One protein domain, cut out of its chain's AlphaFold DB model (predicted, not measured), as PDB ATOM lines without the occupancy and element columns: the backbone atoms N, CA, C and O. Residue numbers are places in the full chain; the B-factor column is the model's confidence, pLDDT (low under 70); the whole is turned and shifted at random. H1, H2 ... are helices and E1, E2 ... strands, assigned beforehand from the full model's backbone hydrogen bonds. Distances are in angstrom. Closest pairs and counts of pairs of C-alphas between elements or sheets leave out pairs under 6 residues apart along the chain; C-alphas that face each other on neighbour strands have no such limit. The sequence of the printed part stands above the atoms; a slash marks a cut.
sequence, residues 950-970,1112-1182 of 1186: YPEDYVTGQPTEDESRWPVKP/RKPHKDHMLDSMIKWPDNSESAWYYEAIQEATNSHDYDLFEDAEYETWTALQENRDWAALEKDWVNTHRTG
ATOM      1  N   TYR A 950     158.989 148.487 148.106       88.38
ATOM      2  CA  TYR A 950     157.719 149.173 147.864       88.38
ATOM      3  C   TYR A 950     156.531 148.227 148.075       88.38
ATOM      4  O   TYR A 950     156.595 147.098 147.594       88.38
ATOM      5  N   PRO A 951     155.410 148.682 148.674       88.38
ATOM      6  CA  PRO A 951     154.247 147.848 148.985       88.38
ATOM      7  C   PRO A 951     153.382 147.486 147.767       88.38
ATOM      8  O   PRO A 951     152.163 147.664 147.747       88.38
ATOM      9  N   GLU A 952     154.015 146.972 146.718       90.38
ATOM     10  CA  GLU A 952     153.421 146.521 145.467       90.38
ATOM     11  C   GLU A 952     153.975 145.149 145.075       90.38
ATOM     12  O   GLU A 952     155.071 144.765 145.443       90.38
ATOM     13  N   ASP A 953     153.203 144.366 144.339       88.19
ATOM     14  CA  ASP A 953     153.610 143.053 143.859       88.19
ATOM     15  C   ASP A 953     154.531 143.213 142.644       88.19
ATOM     16  O   ASP A 953     154.072 143.659 141.591       88.19
ATOM     17  N   TYR A 954     155.795 142.791 142.754       85.56
ATOM     18  CA  TYR A 954     156.805 142.923 141.692       85.56
ATOM     19  C   TYR A 954     156.384 142.308 140.341       85.56
ATOM     20  O   TYR A 954     156.918 142.676 139.295       85.56
ATOM     21  N   VAL A 955     155.423 141.373 140.334       81.81
ATOM     22  CA  VAL A 955     154.902 140.742 139.111       81.81
ATOM     23  C   VAL A 955     153.779 141.564 138.482       81.81
ATOM     24  O   VAL A 955     153.662 141.617 137.257       81.81
ATOM     25  N   THR A 956     152.898 142.146 139.297       86.38
ATOM     26  CA  THR A 956     151.647 142.761 138.815       86.38
ATOM     27  C   THR A 956     151.635 144.288 138.894       86.38
ATOM     28  O   THR A 956     150.772 144.915 138.272       86.38
ATOM     29  N   GLY A 957     152.564 144.887 139.644       83.31
ATOM     30  CA  GLY A 957     152.612 146.315 139.966       83.31
ATOM     31  C   GLY A 957     151.403 146.805 140.770       83.31
ATOM     32  O   GLY A 957     151.118 147.998 140.777       83.31
ATOM     33  N   GLN A 958     150.620 145.897 141.366       87.44
ATOM     34  CA  GLN A 958     149.456 146.239 142.191       87.44
ATOM     35  C   GLN A 958     149.838 146.252 143.675       87.44
ATOM     36  O   GLN A 958     150.653 145.422 144.067       87.44
ATOM     37  N   PRO A 959     149.227 147.108 144.515       90.56
ATOM     38  CA  PRO A 959     149.488 147.115 145.954       90.56
ATOM     39  C   PRO A 959     149.285 145.740 146.608       90.56
ATOM     40  O   PRO A 959     148.306 145.050 146.307       90.56
ATOM     41  N   THR A 960     150.184 145.351 147.511       87.44
ATOM     42  CA  THR A 960     150.113 144.086 148.264       87.44
ATOM     43  C   THR A 960     150.654 144.269 149.680       87.44
ATOM     44  O   THR A 960     151.644 144.963 149.875       87.44
ATOM     45  N   GLU A 961     150.032 143.619 150.664       84.69
ATOM     46  CA  GLU A 961     150.534 143.553 152.052       84.69
ATOM     47  C   GLU A 961     151.568 142.423 152.246       84.69
ATOM     48  O   GLU A 961     152.167 142.299 153.304       84.69
ATOM     49  N   ASP A 962     151.767 141.570 151.235       82.62
ATOM     50  CA  ASP A 962     152.762 140.491 151.257       82.62
ATOM     51  C   ASP A 962     154.162 141.035 150.926       82.62
ATOM     52  O   ASP A 962     154.514 141.159 149.750       82.62
ATOM     53  N   GLU A 963     154.944 141.348 151.965       82.06
ATOM     54  CA  GLU A 963     156.310 141.897 151.878       82.06
ATOM     55  C   GLU A 963     157.267 141.038 151.048       82.06
ATOM     56  O   GLU A 963     158.131 141.567 150.352       82.06
ATOM     57  N   SER A 964     157.062 139.715 151.010       80.00
ATOM     58  CA  SER A 964     157.882 138.806 150.190       80.00
ATOM     59  C   SER A 964     157.753 139.058 148.681       80.00
ATOM     60  O   SER A 964     158.478 138.478 147.869       80.00
ATOM     61  N   ARG A 965     156.797 139.906 148.287       82.38
ATOM     62  CA  ARG A 965     156.505 140.269 146.901       82.38
ATOM     63  C   ARG A 965     156.829 141.718 146.572       82.38
ATOM     64  O   ARG A 965     156.596 142.108 145.428       82.38
ATOM     65  N   TRP A 966     157.333 142.487 147.527       90.94
ATOM     66  CA  TRP A 966     157.700 143.883 147.325       90.94
ATOM     67  C   TRP A 966     158.956 143.984 146.442       90.94
ATOM     68  O   TRP A 966     159.901 143.229 146.662       90.94
ATOM     69  N   PRO A 967     158.996 144.848 145.413       92.75
ATOM     70  CA  PRO A 967     160.226 145.167 144.693       92.75
ATOM     71  C   PRO A 967     161.031 146.239 145.439       92.75
ATOM     72  O   PRO A 967     160.448 147.116 146.078       92.75
ATOM     73  N   VAL A 968     162.358 146.246 145.291       92.81
ATOM     74  CA  VAL A 968     163.210 147.357 145.781       92.81
ATOM     75  C   VAL A 968     163.388 148.439 144.718       92.81
ATOM     76  O   VAL A 968     163.708 149.575 145.039       92.81
ATOM     77  N   LYS A 969     163.140 148.119 143.448       93.88
ATOM     78  CA  LYS A 969     163.335 148.965 142.263       93.88
ATOM     79  C   LYS A 969     164.729 149.611 142.185       93.88
ATOM     80  O   LYS A 969     164.813 150.834 142.072       93.88
ATOM     81  N   PRO A 970     165.834 148.837 142.157       95.69
ATOM     82  CA  PRO A 970     167.190 149.403 142.186       95.69
ATOM     83  C   PRO A 970     167.473 150.403 141.050       95.69
ATOM     84  O   PRO A 970     168.181 151.384 141.226       95.69
ATOM     85  N   ARG A1112     180.939 150.547 154.660       91.06
ATOM     86  CA  ARG A1112     180.534 149.139 154.534       91.06
ATOM     87  C   ARG A1112     181.121 148.515 153.273       91.06
ATOM     88  O   ARG A1112     181.084 149.125 152.202       91.06
ATOM     89  N   LYS A1113     181.617 147.279 153.374       91.56
ATOM     90  CA  LYS A1113     182.324 146.576 152.285       91.56
ATOM     91  C   LYS A1113     181.653 145.236 151.954       91.56
ATOM     92  O   LYS A1113     182.269 144.181 152.132       91.56
ATOM     93  N   PRO A1114     180.392 145.239 151.484       93.50
ATOM     94  CA  PRO A1114     179.641 144.012 151.249       93.50
ATOM     95  C   PRO A1114     180.217 143.194 150.084       93.50
ATOM     96  O   PRO A1114     180.562 143.746 149.044       93.50
ATOM     97  N   HIS A1115     180.222 141.863 150.214       94.31
ATOM     98  CA  HIS A1115     180.552 140.945 149.118       94.31
ATOM     99  C   HIS A1115     179.635 139.725 149.122       94.31
ATOM    100  O   HIS A1115     179.414 139.103 150.161       94.31
ATOM    101  N   LYS A1116     179.114 139.328 147.957       92.44
ATOM    102  CA  LYS A1116     178.073 138.289 147.846       92.44
ATOM    103  C   LYS A1116     178.478 136.935 148.439       92.44
ATOM    104  O   LYS A1116     177.623 136.222 148.950       92.44
ATOM    105  N   ASP A1117     179.765 136.585 148.360       93.06
ATOM    106  CA  ASP A1117     180.295 135.305 148.856       93.06
ATOM    107  C   ASP A1117     180.480 135.306 150.385       93.06
ATOM    108  O   ASP A1117     180.740 134.262 150.980       93.06
ATOM    109  N   HIS A1118     180.310 136.472 151.012       93.00
ATOM    110  CA  HIS A1118     180.423 136.709 152.448       93.00
ATOM    111  C   HIS A1118     179.070 137.069 153.095       93.00
ATOM    112  O   HIS A1118     179.016 137.409 154.275       93.00
ATOM    113  N   MET A1119     177.970 136.954 152.340       95.81
ATOM    114  CA  MET A1119     176.598 137.159 152.814       95.81
ATOM    115  C   MET A1119     175.922 135.837 153.199       95.81
ATOM    116  O   MET A1119     176.227 134.768 152.667       95.81
ATOM    117  N   LEU A1120     174.932 135.905 154.089       94.12
ATOM    118  CA  LEU A1120     174.192 134.728 154.553       94.12
ATOM    119  C   LEU A1120     173.087 134.312 153.570       94.12
ATOM    120  O   LEU A1120     172.228 135.108 153.203       94.12
ATOM    121  N   ASP A1121     173.012 133.022 153.227       91.25
ATOM    122  CA  ASP A1121     171.988 132.470 152.316       91.25
ATOM    123  C   ASP A1121     170.538 132.710 152.771       91.25
ATOM    124  O   ASP A1121     169.619 132.745 151.946       91.25
ATOM    125  N   SER A1122     170.321 132.840 154.083       90.81
ATOM    126  CA  SER A1122     169.007 133.055 154.697       90.81
ATOM    127  C   SER A1122     168.519 134.503 154.645       90.81
ATOM    128  O   SER A1122     167.429 134.771 155.150       90.81
ATOM    129  N   MET A1123     169.307 135.424 154.080       93.25
ATOM    130  CA  MET A1123     168.940 136.835 153.963       93.25
ATOM    131  C   MET A1123     167.696 137.033 153.091       93.25
ATOM    132  O   MET A1123     167.354 136.196 152.247       93.25
ATOM    133  N   ILE A1124     167.028 138.168 153.260       89.69
ATOM    134  CA  ILE A1124     165.955 138.597 152.370       89.69
ATOM    135  C   ILE A1124     166.554 138.783 150.974       89.69
ATOM    136  O   ILE A1124     167.490 139.560 150.773       89.69
ATOM    137  N   LYS A1125     166.008 138.054 149.997       90.31
ATOM    138  CA  LYS A1125     166.369 138.172 148.582       90.31
ATOM    139  C   LYS A1125     165.217 138.795 147.814       90.31
ATOM    140  O   LYS A1125     164.079 138.331 147.899       90.31
ATOM    141  N   TRP A1126     165.534 139.815 147.029       90.56
ATOM    142  CA  TRP A1126     164.531 140.603 146.327       90.56
ATOM    143  C   TRP A1126     164.315 140.101 144.896       90.56
ATOM    144  O   TRP A1126     165.287 139.887 144.167       90.56
ATOM    145  N   PRO A1127     163.060 139.927 144.444       86.94
ATOM    146  CA  PRO A1127     162.772 139.391 143.112       86.94
ATOM    147  C   PRO A1127     163.312 140.226 141.941       86.94
ATOM    148  O   PRO A1127     163.498 139.697 140.844       86.94
ATOM    149  N   ASP A1128     163.546 141.520 142.159       90.94
ATOM    150  CA  ASP A1128     164.078 142.477 141.188       90.94
ATOM    151  C   ASP A1128     165.546 142.875 141.449       90.94
ATOM    152  O   ASP A1128     166.075 143.762 140.774       90.94
ATOM    153  N   ASN A1129     166.229 142.169 142.361       94.19
ATOM    154  CA  ASN A1129     167.665 142.283 142.606       94.19
ATOM    155  C   ASN A1129     168.391 140.987 142.201       94.19
ATOM    156  O   ASN A1129     168.562 140.061 142.990       94.19
ATOM    157  N   SER A1130     168.791 140.885 140.933       92.19
ATOM    158  CA  SER A1130     169.513 139.705 140.442       92.19
ATOM    159  C   SER A1130     170.931 139.638 141.017       92.19
ATOM    160  O   SER A1130     171.649 140.622 140.917       92.19
ATOM    161  N   GLU A1131     171.385 138.454 141.450       91.75
ATOM    162  CA  GLU A1131     172.785 138.169 141.855       91.75
ATOM    163  C   GLU A1131     173.849 138.540 140.797       91.75
ATOM    164  O   GLU A1131     175.033 138.629 141.099       91.75
ATOM    165  N   SER A1132     173.442 138.746 139.539       90.69
ATOM    166  CA  SER A1132     174.329 139.182 138.448       90.69
ATOM    167  C   SER A1132     174.348 140.697 138.213       90.69
ATOM    168  O   SER A1132     175.072 141.169 137.336       90.69
ATOM    169  N   ALA A1133     173.525 141.458 138.937       93.50
ATOM    170  CA  ALA A1133     173.480 142.906 138.828       93.50
ATOM    171  C   ALA A1133     174.679 143.539 139.544       93.50
ATOM    172  O   ALA A1133     175.078 143.082 140.610       93.50
ATOM    173  N   TRP A1134     175.211 144.631 138.988       94.25
ATOM    174  CA  TRP A1134     176.346 145.353 139.578       94.25
ATOM    175  C   TRP A1134     176.034 145.926 140.969       94.25
ATOM    176  O   TRP A1134     176.930 146.108 141.776       94.25
ATOM    177  N   TYR A1135     174.755 146.178 141.247       94.50
ATOM    178  CA  TYR A1135     174.256 146.719 142.510       94.50
ATOM    179  C   TYR A1135     173.746 145.639 143.472       94.50
ATOM    180  O   TYR A1135     173.121 145.979 144.476       94.50
ATOM    181  N   TYR A1136     173.933 144.348 143.158       96.62
ATOM    182  CA  TYR A1136     173.355 143.265 143.954       96.62
ATOM    183  C   TYR A1136     173.753 143.376 145.423       96.62
ATOM    184  O   TYR A1136     172.880 143.427 146.286       96.62
ATOM    185  N   GLU A1137     175.058 143.476 145.673       96.75
ATOM    186  CA  GLU A1137     175.650 143.499 147.009       96.75
ATOM    187  C   GLU A1137     175.206 144.736 147.790       96.75
ATOM    188  O   GLU A1137     174.721 144.612 148.910       96.75
ATOM    189  N   ALA A1138     175.240 145.913 147.158       96.62
ATOM    190  CA  ALA A1138     174.813 147.160 147.786       96.62
ATOM    191  C   ALA A1138     173.329 147.148 148.196       96.62
ATOM    192  O   ALA A1138     172.975 147.649 149.261       96.62
ATOM    193  N   ILE A1139     172.452 146.547 147.382       96.88
ATOM    194  CA  ILE A1139     171.029 146.404 147.722       96.88
ATOM    195  C   ILE A1139     170.825 145.385 148.847       96.88
ATOM    196  O   ILE A1139     169.973 145.610 149.708       96.88
ATOM    197  N   GLN A1140     171.578 144.280 148.860       96.12
ATOM    198  CA  GLN A1140     171.483 143.309 149.952       96.12
ATOM    199  C   GLN A1140     171.910 143.937 151.282       96.12
ATOM    200  O   GLN A1140     171.166 143.800 152.254       96.12
ATOM    201  N   GLU A1141     173.010 144.693 151.277       96.31
ATOM    202  CA  GLU A1141     173.517 145.445 152.430       96.31
ATOM    203  C   GLU A1141     172.503 146.468 152.953       96.31
ATOM    204  O   GLU A1141     172.207 146.529 154.141       96.31
ATOM    205  N   ALA A1142     171.856 147.216 152.058       96.19
ATOM    206  CA  ALA A1142     170.891 148.239 152.454       96.19
ATOM    207  C   ALA A1142     169.574 147.687 153.041       96.19
ATOM    208  O   ALA A1142     168.802 148.443 153.640       96.19
ATOM    209  N   THR A1143     169.265 146.402 152.827       94.44
ATOM    210  CA  THR A1143     167.932 145.818 153.085       94.44
ATOM    211  C   THR A1143     167.908 144.686 154.111       94.44
ATOM    212  O   THR A1143     166.824 144.199 154.448       94.44
ATOM    213  N   ASN A1144     169.062 144.274 154.633       94.44
ATOM    214  CA  ASN A1144     169.167 143.234 155.652       94.44
ATOM    215  C   ASN A1144     169.977 143.754 156.834       94.44
ATOM    216  O   ASN A1144     171.125 144.136 156.657       94.44
ATOM    217  N   SER A1145     169.388 143.742 158.029       95.00
ATOM    218  CA  SER A1145     170.138 143.975 159.255       95.00
ATOM    219  C   SER A1145     170.976 142.741 159.581       95.00
ATOM    220  O   SER A1145     170.471 141.614 159.501       95.00
ATOM    221  N   HIS A1146     172.227 142.923 159.985       95.62
ATOM    222  CA  HIS A1146     173.125 141.806 160.273       95.62
ATOM    223  C   HIS A1146     174.242 142.187 161.256       95.62
ATOM    224  O   HIS A1146     174.488 143.361 161.514       95.62
ATOM    225  N   ASP A1147     174.868 141.159 161.825       94.31
ATOM    226  CA  ASP A1147     176.165 141.253 162.491       94.31
ATOM    227  C   ASP A1147     177.260 140.925 161.471       94.31
ATOM    228  O   ASP A1147     177.063 140.078 160.588       94.31
ATOM    229  N   TYR A1148     178.442 141.509 161.647       93.56
ATOM    230  CA  TYR A1148     179.571 141.318 160.748       93.56
ATOM    231  C   TYR A1148     180.894 141.204 161.508       93.56
ATOM    232  O   TYR A1148     181.042 141.726 162.611       93.56
ATOM    233  N   ASP A1149     181.858 140.532 160.882       89.38
ATOM    234  CA  ASP A1149     183.274 140.613 161.233       89.38
ATOM    235  C   ASP A1149     184.007 141.369 160.111       89.38
ATOM    236  O   ASP A1149     183.903 141.006 158.932       89.38
ATOM    237  N   LEU A1150     184.773 142.400 160.478       81.12
ATOM    238  CA  LEU A1150     185.680 143.128 159.589       81.12
ATOM    239  C   LEU A1150     187.035 143.267 160.295       81.12
ATOM    240  O   LEU A1150     187.199 144.086 161.195       81.12
ATOM    241  N   PHE A1151     187.993 142.410 159.935       74.25
ATOM    242  CA  PHE A1151     189.360 142.476 160.463       74.25
ATOM    243  C   PHE A1151     190.109 143.667 159.846       74.25
ATOM    244  O   PHE A1151     189.809 144.057 158.716       74.25
ATOM    245  N   GLU A1152     191.091 144.226 160.561       53.94
ATOM    246  CA  GLU A1152     191.998 145.239 160.002       53.94
ATOM    247  C   GLU A1152     192.640 144.653 158.720       53.94
ATOM    248  O   GLU A1152     193.077 143.503 158.724       53.94
ATOM    249  N   ASP A1153     192.556 145.385 157.603       61.66
ATOM    250  CA  ASP A1153     192.928 144.987 156.224       61.66
ATOM    251  C   ASP A1153     191.994 144.030 155.454       61.66
ATOM    252  O   ASP A1153     192.292 143.650 154.315       61.66
ATOM    253  N   ALA A1154     190.832 143.655 155.995       71.69
ATOM    254  CA  ALA A1154     189.865 142.864 155.236       71.69
ATOM    255  C   ALA A1154     189.293 143.658 154.040       71.69
ATOM    256  O   ALA A1154     188.766 144.767 154.182       71.69
ATOM    257  N   GLU A1155     189.373 143.064 152.842       83.12
ATOM    258  CA  GLU A1155     188.824 143.645 151.606       83.12
ATOM    259  C   GLU A1155     187.287 143.734 151.656       83.12
ATOM    260  O   GLU A1155     186.711 144.683 151.132       83.12
ATOM    261  N   TYR A1156     186.638 142.782 152.341       89.69
ATOM    262  CA  TYR A1156     185.185 142.681 152.479       89.69
ATOM    263  C   TYR A1156     184.780 142.275 153.899       89.69
ATOM    264  O   TYR A1156     185.494 141.522 154.569       89.69
ATOM    265  N   GLU A1157     183.605 142.720 154.336       91.25
ATOM    266  CA  GLU A1157     182.990 142.269 155.588       91.25
ATOM    267  C   GLU A1157     182.402 140.856 155.449       91.25
ATOM    268  O   GLU A1157     181.948 140.458 154.373       91.25
ATOM    269  N   THR A1158     182.383 140.090 156.545       93.00
ATOM    270  CA  THR A1158     181.725 138.773 156.595       93.00
ATOM    271  C   THR A1158     180.512 138.796 157.508       93.00
ATOM    272  O   THR A1158     180.660 138.995 158.708       93.00
ATOM    273  N   TRP A1159     179.320 138.542 156.957       96.06
ATOM    274  CA  TRP A1159     178.075 138.506 157.729       96.06
ATOM    275  C   TRP A1159     178.046 137.265 158.625       96.06
ATOM    276  O   TRP A1159     178.066 136.128 158.144       96.06
ATOM    277  N   THR A1160     177.966 137.470 159.935       94.38
ATOM    278  CA  THR A1160     178.044 136.397 160.936       94.38
ATOM    279  C   THR A1160     176.666 135.944 161.413       94.38
ATOM    280  O   THR A1160     176.456 134.750 161.656       94.38
ATOM    281  N   ALA A1161     175.695 136.858 161.484       94.38
ATOM    282  CA  ALA A1161     174.308 136.560 161.827       94.38
ATOM    283  C   ALA A1161     173.338 137.572 161.203       94.38
ATOM    284  O   ALA A1161     173.670 138.735 161.032       94.38
ATOM    285  N   LEU A1162     172.112 137.145 160.882       94.56
ATOM    286  CA  LEU A1162     171.042 138.079 160.516       94.56
ATOM    287  C   LEU A1162     170.370 138.615 161.775       94.56
ATOM    288  O   LEU A1162     170.008 137.836 162.661       94.56
ATOM    289  N   GLN A1163     170.135 139.920 161.789       92.69
ATOM    290  CA  GLN A1163     169.367 140.612 162.812       92.69
ATOM    291  C   GLN A1163     167.939 140.868 162.325       92.69
ATOM    292  O   GLN A1163     167.632 140.812 161.133       92.69
ATOM    293  N   GLU A1164     167.031 141.130 163.261       88.69
ATOM    294  CA  GLU A1164     165.677 141.544 162.901       88.69
ATOM    295  C   GLU A1164     165.725 142.937 162.254       88.69
ATOM    296  O   GLU A1164     166.303 143.881 162.802       88.69
ATOM    297  N   ASN A1165     165.130 143.074 161.066       86.75
ATOM    298  CA  ASN A1165     165.003 144.377 160.424       86.75
ATOM    299  C   ASN A1165     164.141 145.289 161.303       86.75
ATOM    300  O   ASN A1165     163.037 144.916 161.701       86.75
ATOM    301  N   ARG A1166     164.639 146.498 161.581       84.50
ATOM    302  CA  ARG A1166     163.929 147.484 162.400       84.50
ATOM    303  C   ARG A1166     162.575 147.818 161.757       84.50
ATOM    304  O   ARG A1166     162.514 148.188 160.583       84.50
ATOM    305  N   ASP A1167     161.492 147.743 162.535       84.44
ATOM    306  CA  ASP A1167     160.195 148.301 162.133       84.44
ATOM    307  C   ASP A1167     160.268 149.825 162.261       84.44
ATOM    308  O   ASP A1167     159.893 150.415 163.275       84.44
ATOM    309  N   TRP A1168     160.812 150.465 161.226       83.81
ATOM    310  CA  TRP A1168     161.015 151.910 161.198       83.81
ATOM    311  C   TRP A1168     159.722 152.693 161.431       83.81
ATOM    312  O   TRP A1168     159.771 153.746 162.051       83.81
ATOM    313  N   ALA A1169     158.571 152.179 160.989       80.25
ATOM    314  CA  ALA A1169     157.293 152.850 161.190       80.25
ATOM    315  C   ALA A1169     156.817 152.756 162.649       80.25
ATOM    316  O   ALA A1169     156.274 153.726 163.181       80.25
ATOM    317  N   ALA A1170     157.012 151.608 163.307       81.88
ATOM    318  CA  ALA A1170     156.728 151.470 164.733       81.88
ATOM    319  C   ALA A1170     157.690 152.305 165.581       81.88
ATOM    320  O   ALA A1170     157.230 153.021 166.465       81.88
ATOM    321  N   LEU A1171     158.986 152.274 165.271       81.12
ATOM    322  CA  LEU A1171     159.986 153.052 165.988       81.12
ATOM    323  C   LEU A1171     159.758 154.557 165.821       81.12
ATOM    324  O   LEU A1171     159.740 155.277 166.809       81.12
ATOM    325  N   GLU A1172     159.498 155.044 164.603       79.00
ATOM    326  CA  GLU A1172     159.162 156.454 164.368       79.00
ATOM    327  C   GLU A1172     157.907 156.862 165.142       79.00
ATOM    328  O   GLU A1172     157.856 157.933 165.739       79.00
ATOM    329  N   LYS A1173     156.902 155.985 165.207       79.75
ATOM    330  CA  LYS A1173     155.711 156.223 166.021       79.75
ATOM    331  C   LYS A1173     156.028 156.243 167.516       79.75
ATOM    332  O   LYS A1173     155.427 157.040 168.235       79.75
ATOM    333  N   ASP A1174     156.919 155.382 167.985       78.62
ATOM    334  CA  ASP A1174     157.371 155.368 169.370       78.62
ATOM    335  C   ASP A1174     158.167 156.636 169.688       78.62
ATOM    336  O   ASP A1174     157.847 157.269 170.685       78.62
ATOM    337  N   TRP A1175     159.053 157.100 168.800       81.12
ATOM    338  CA  TRP A1175     159.738 158.394 168.909       81.12
ATOM    339  C   TRP A1175     158.770 159.573 168.935       81.12
ATOM    340  O   TRP A1175     158.870 160.440 169.801       81.12
ATOM    341  N   VAL A1176     157.771 159.581 168.046       77.38
ATOM    342  CA  VAL A1176     156.679 160.560 168.091       77.38
ATOM    343  C   VAL A1176     155.979 160.503 169.449       77.38
ATOM    344  O   VAL A1176     155.619 161.545 169.982       77.38
ATOM    345  N   ASN A1177     155.761 159.322 170.033       74.12
ATOM    346  CA  ASN A1177     155.106 159.205 171.335       74.12
ATOM    347  C   ASN A1177     156.012 159.658 172.486       74.12
ATOM    348  O   ASN A1177     155.531 160.408 173.330       74.12
ATOM    349  N   THR A1178     157.288 159.259 172.516       69.50
ATOM    350  CA  THR A1178     158.248 159.625 173.570       69.50
ATOM    351  C   THR A1178     158.482 161.130 173.593       69.50
ATOM    352  O   THR A1178     158.334 161.748 174.647       69.50
ATOM    353  N   HIS A1179     158.689 161.745 172.426       65.12
ATOM    354  CA  HIS A1179     158.856 163.191 172.278       65.12
ATOM    355  C   HIS A1179     157.540 163.972 172.436       65.12
ATOM    356  O   HIS A1179     157.564 165.166 172.716       65.12
ATOM    357  N   ARG A1180     156.371 163.315 172.339       55.88
ATOM    358  CA  ARG A1180     155.075 163.900 172.752       55.88
ATOM    359  C   ARG A1180     154.829 163.829 174.257       55.88
ATOM    360  O   ARG A1180     154.000 164.587 174.753       55.88
ATOM    361  N   THR A1181     155.479 162.909 174.972       41.34
ATOM    362  CA  THR A1181     155.307 162.696 176.421       41.34
ATOM    363  C   THR A1181     156.455 163.238 177.274       41.34
ATOM    364  O   THR A1181     156.366 163.171 178.497       41.34
ATOM    365  N   GLY A1182     157.500 163.799 176.659       38.66
ATOM    366  CA  GLY A1182     158.742 164.279 177.283       38.66
ATOM    367  C   GLY A1182     158.630 165.528 178.167       38.66
ATOM    368  O   GLY A1182     159.531 166.356 178.169       38.66
TER     369      GLY A1182
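What this domain is: This is residues 950 to 970 and 1112 to 1182 of the 1186 residues of an uncharacterized protein of Butyricicoccus pullicaecorum 1.2 (UniProt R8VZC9). With little regular structure, this is a loose body of unnamed loops holding the short helix H1 and the two-strand hairpin of E1 and E2, while residues 1167 to 1182, mostly H2, stick out as an arm. Of 92 printed residues, 31 are in named elements, in order H1, E1, E2, H2: mixed, helices and strands, the sheet antiparallel. The radius of gyration of the C-alphas is 16.2 A; the flat outline spans 46 by 41 by 19 A.

How they stand to each other: After unnamed residues 950 to 970 and 1112 to 1135 comes H1, residues 1136 to 1143. A tight link joins it to E1, residues 1146 to 1149. E1 and E2, residues 1158 to 1162, form an antiparallel hairpin at 151 degrees; N 1147 and O 1161 are within hydrogen-bond range, 2.8 A. H2, residues 1168 to 1181, is apart from H1 and E1. Every O i to N i+4 pair in both helices is within hydrogen-bond range.

Where its parts are: H1 starts at C-alpha 1136 (173.355, 143.265, 143.954). H2, 19.5 A long, ends at C-alpha 1181 (155.307, 162.696, 176.421).

The domain as a whole: Residues 971 to 1111 are cut out; C-alphas 970 and 1112 are 18.2 A apart. The model's pLDDT is under 70 at residues 1152 to 1153 and 1178 to 1182.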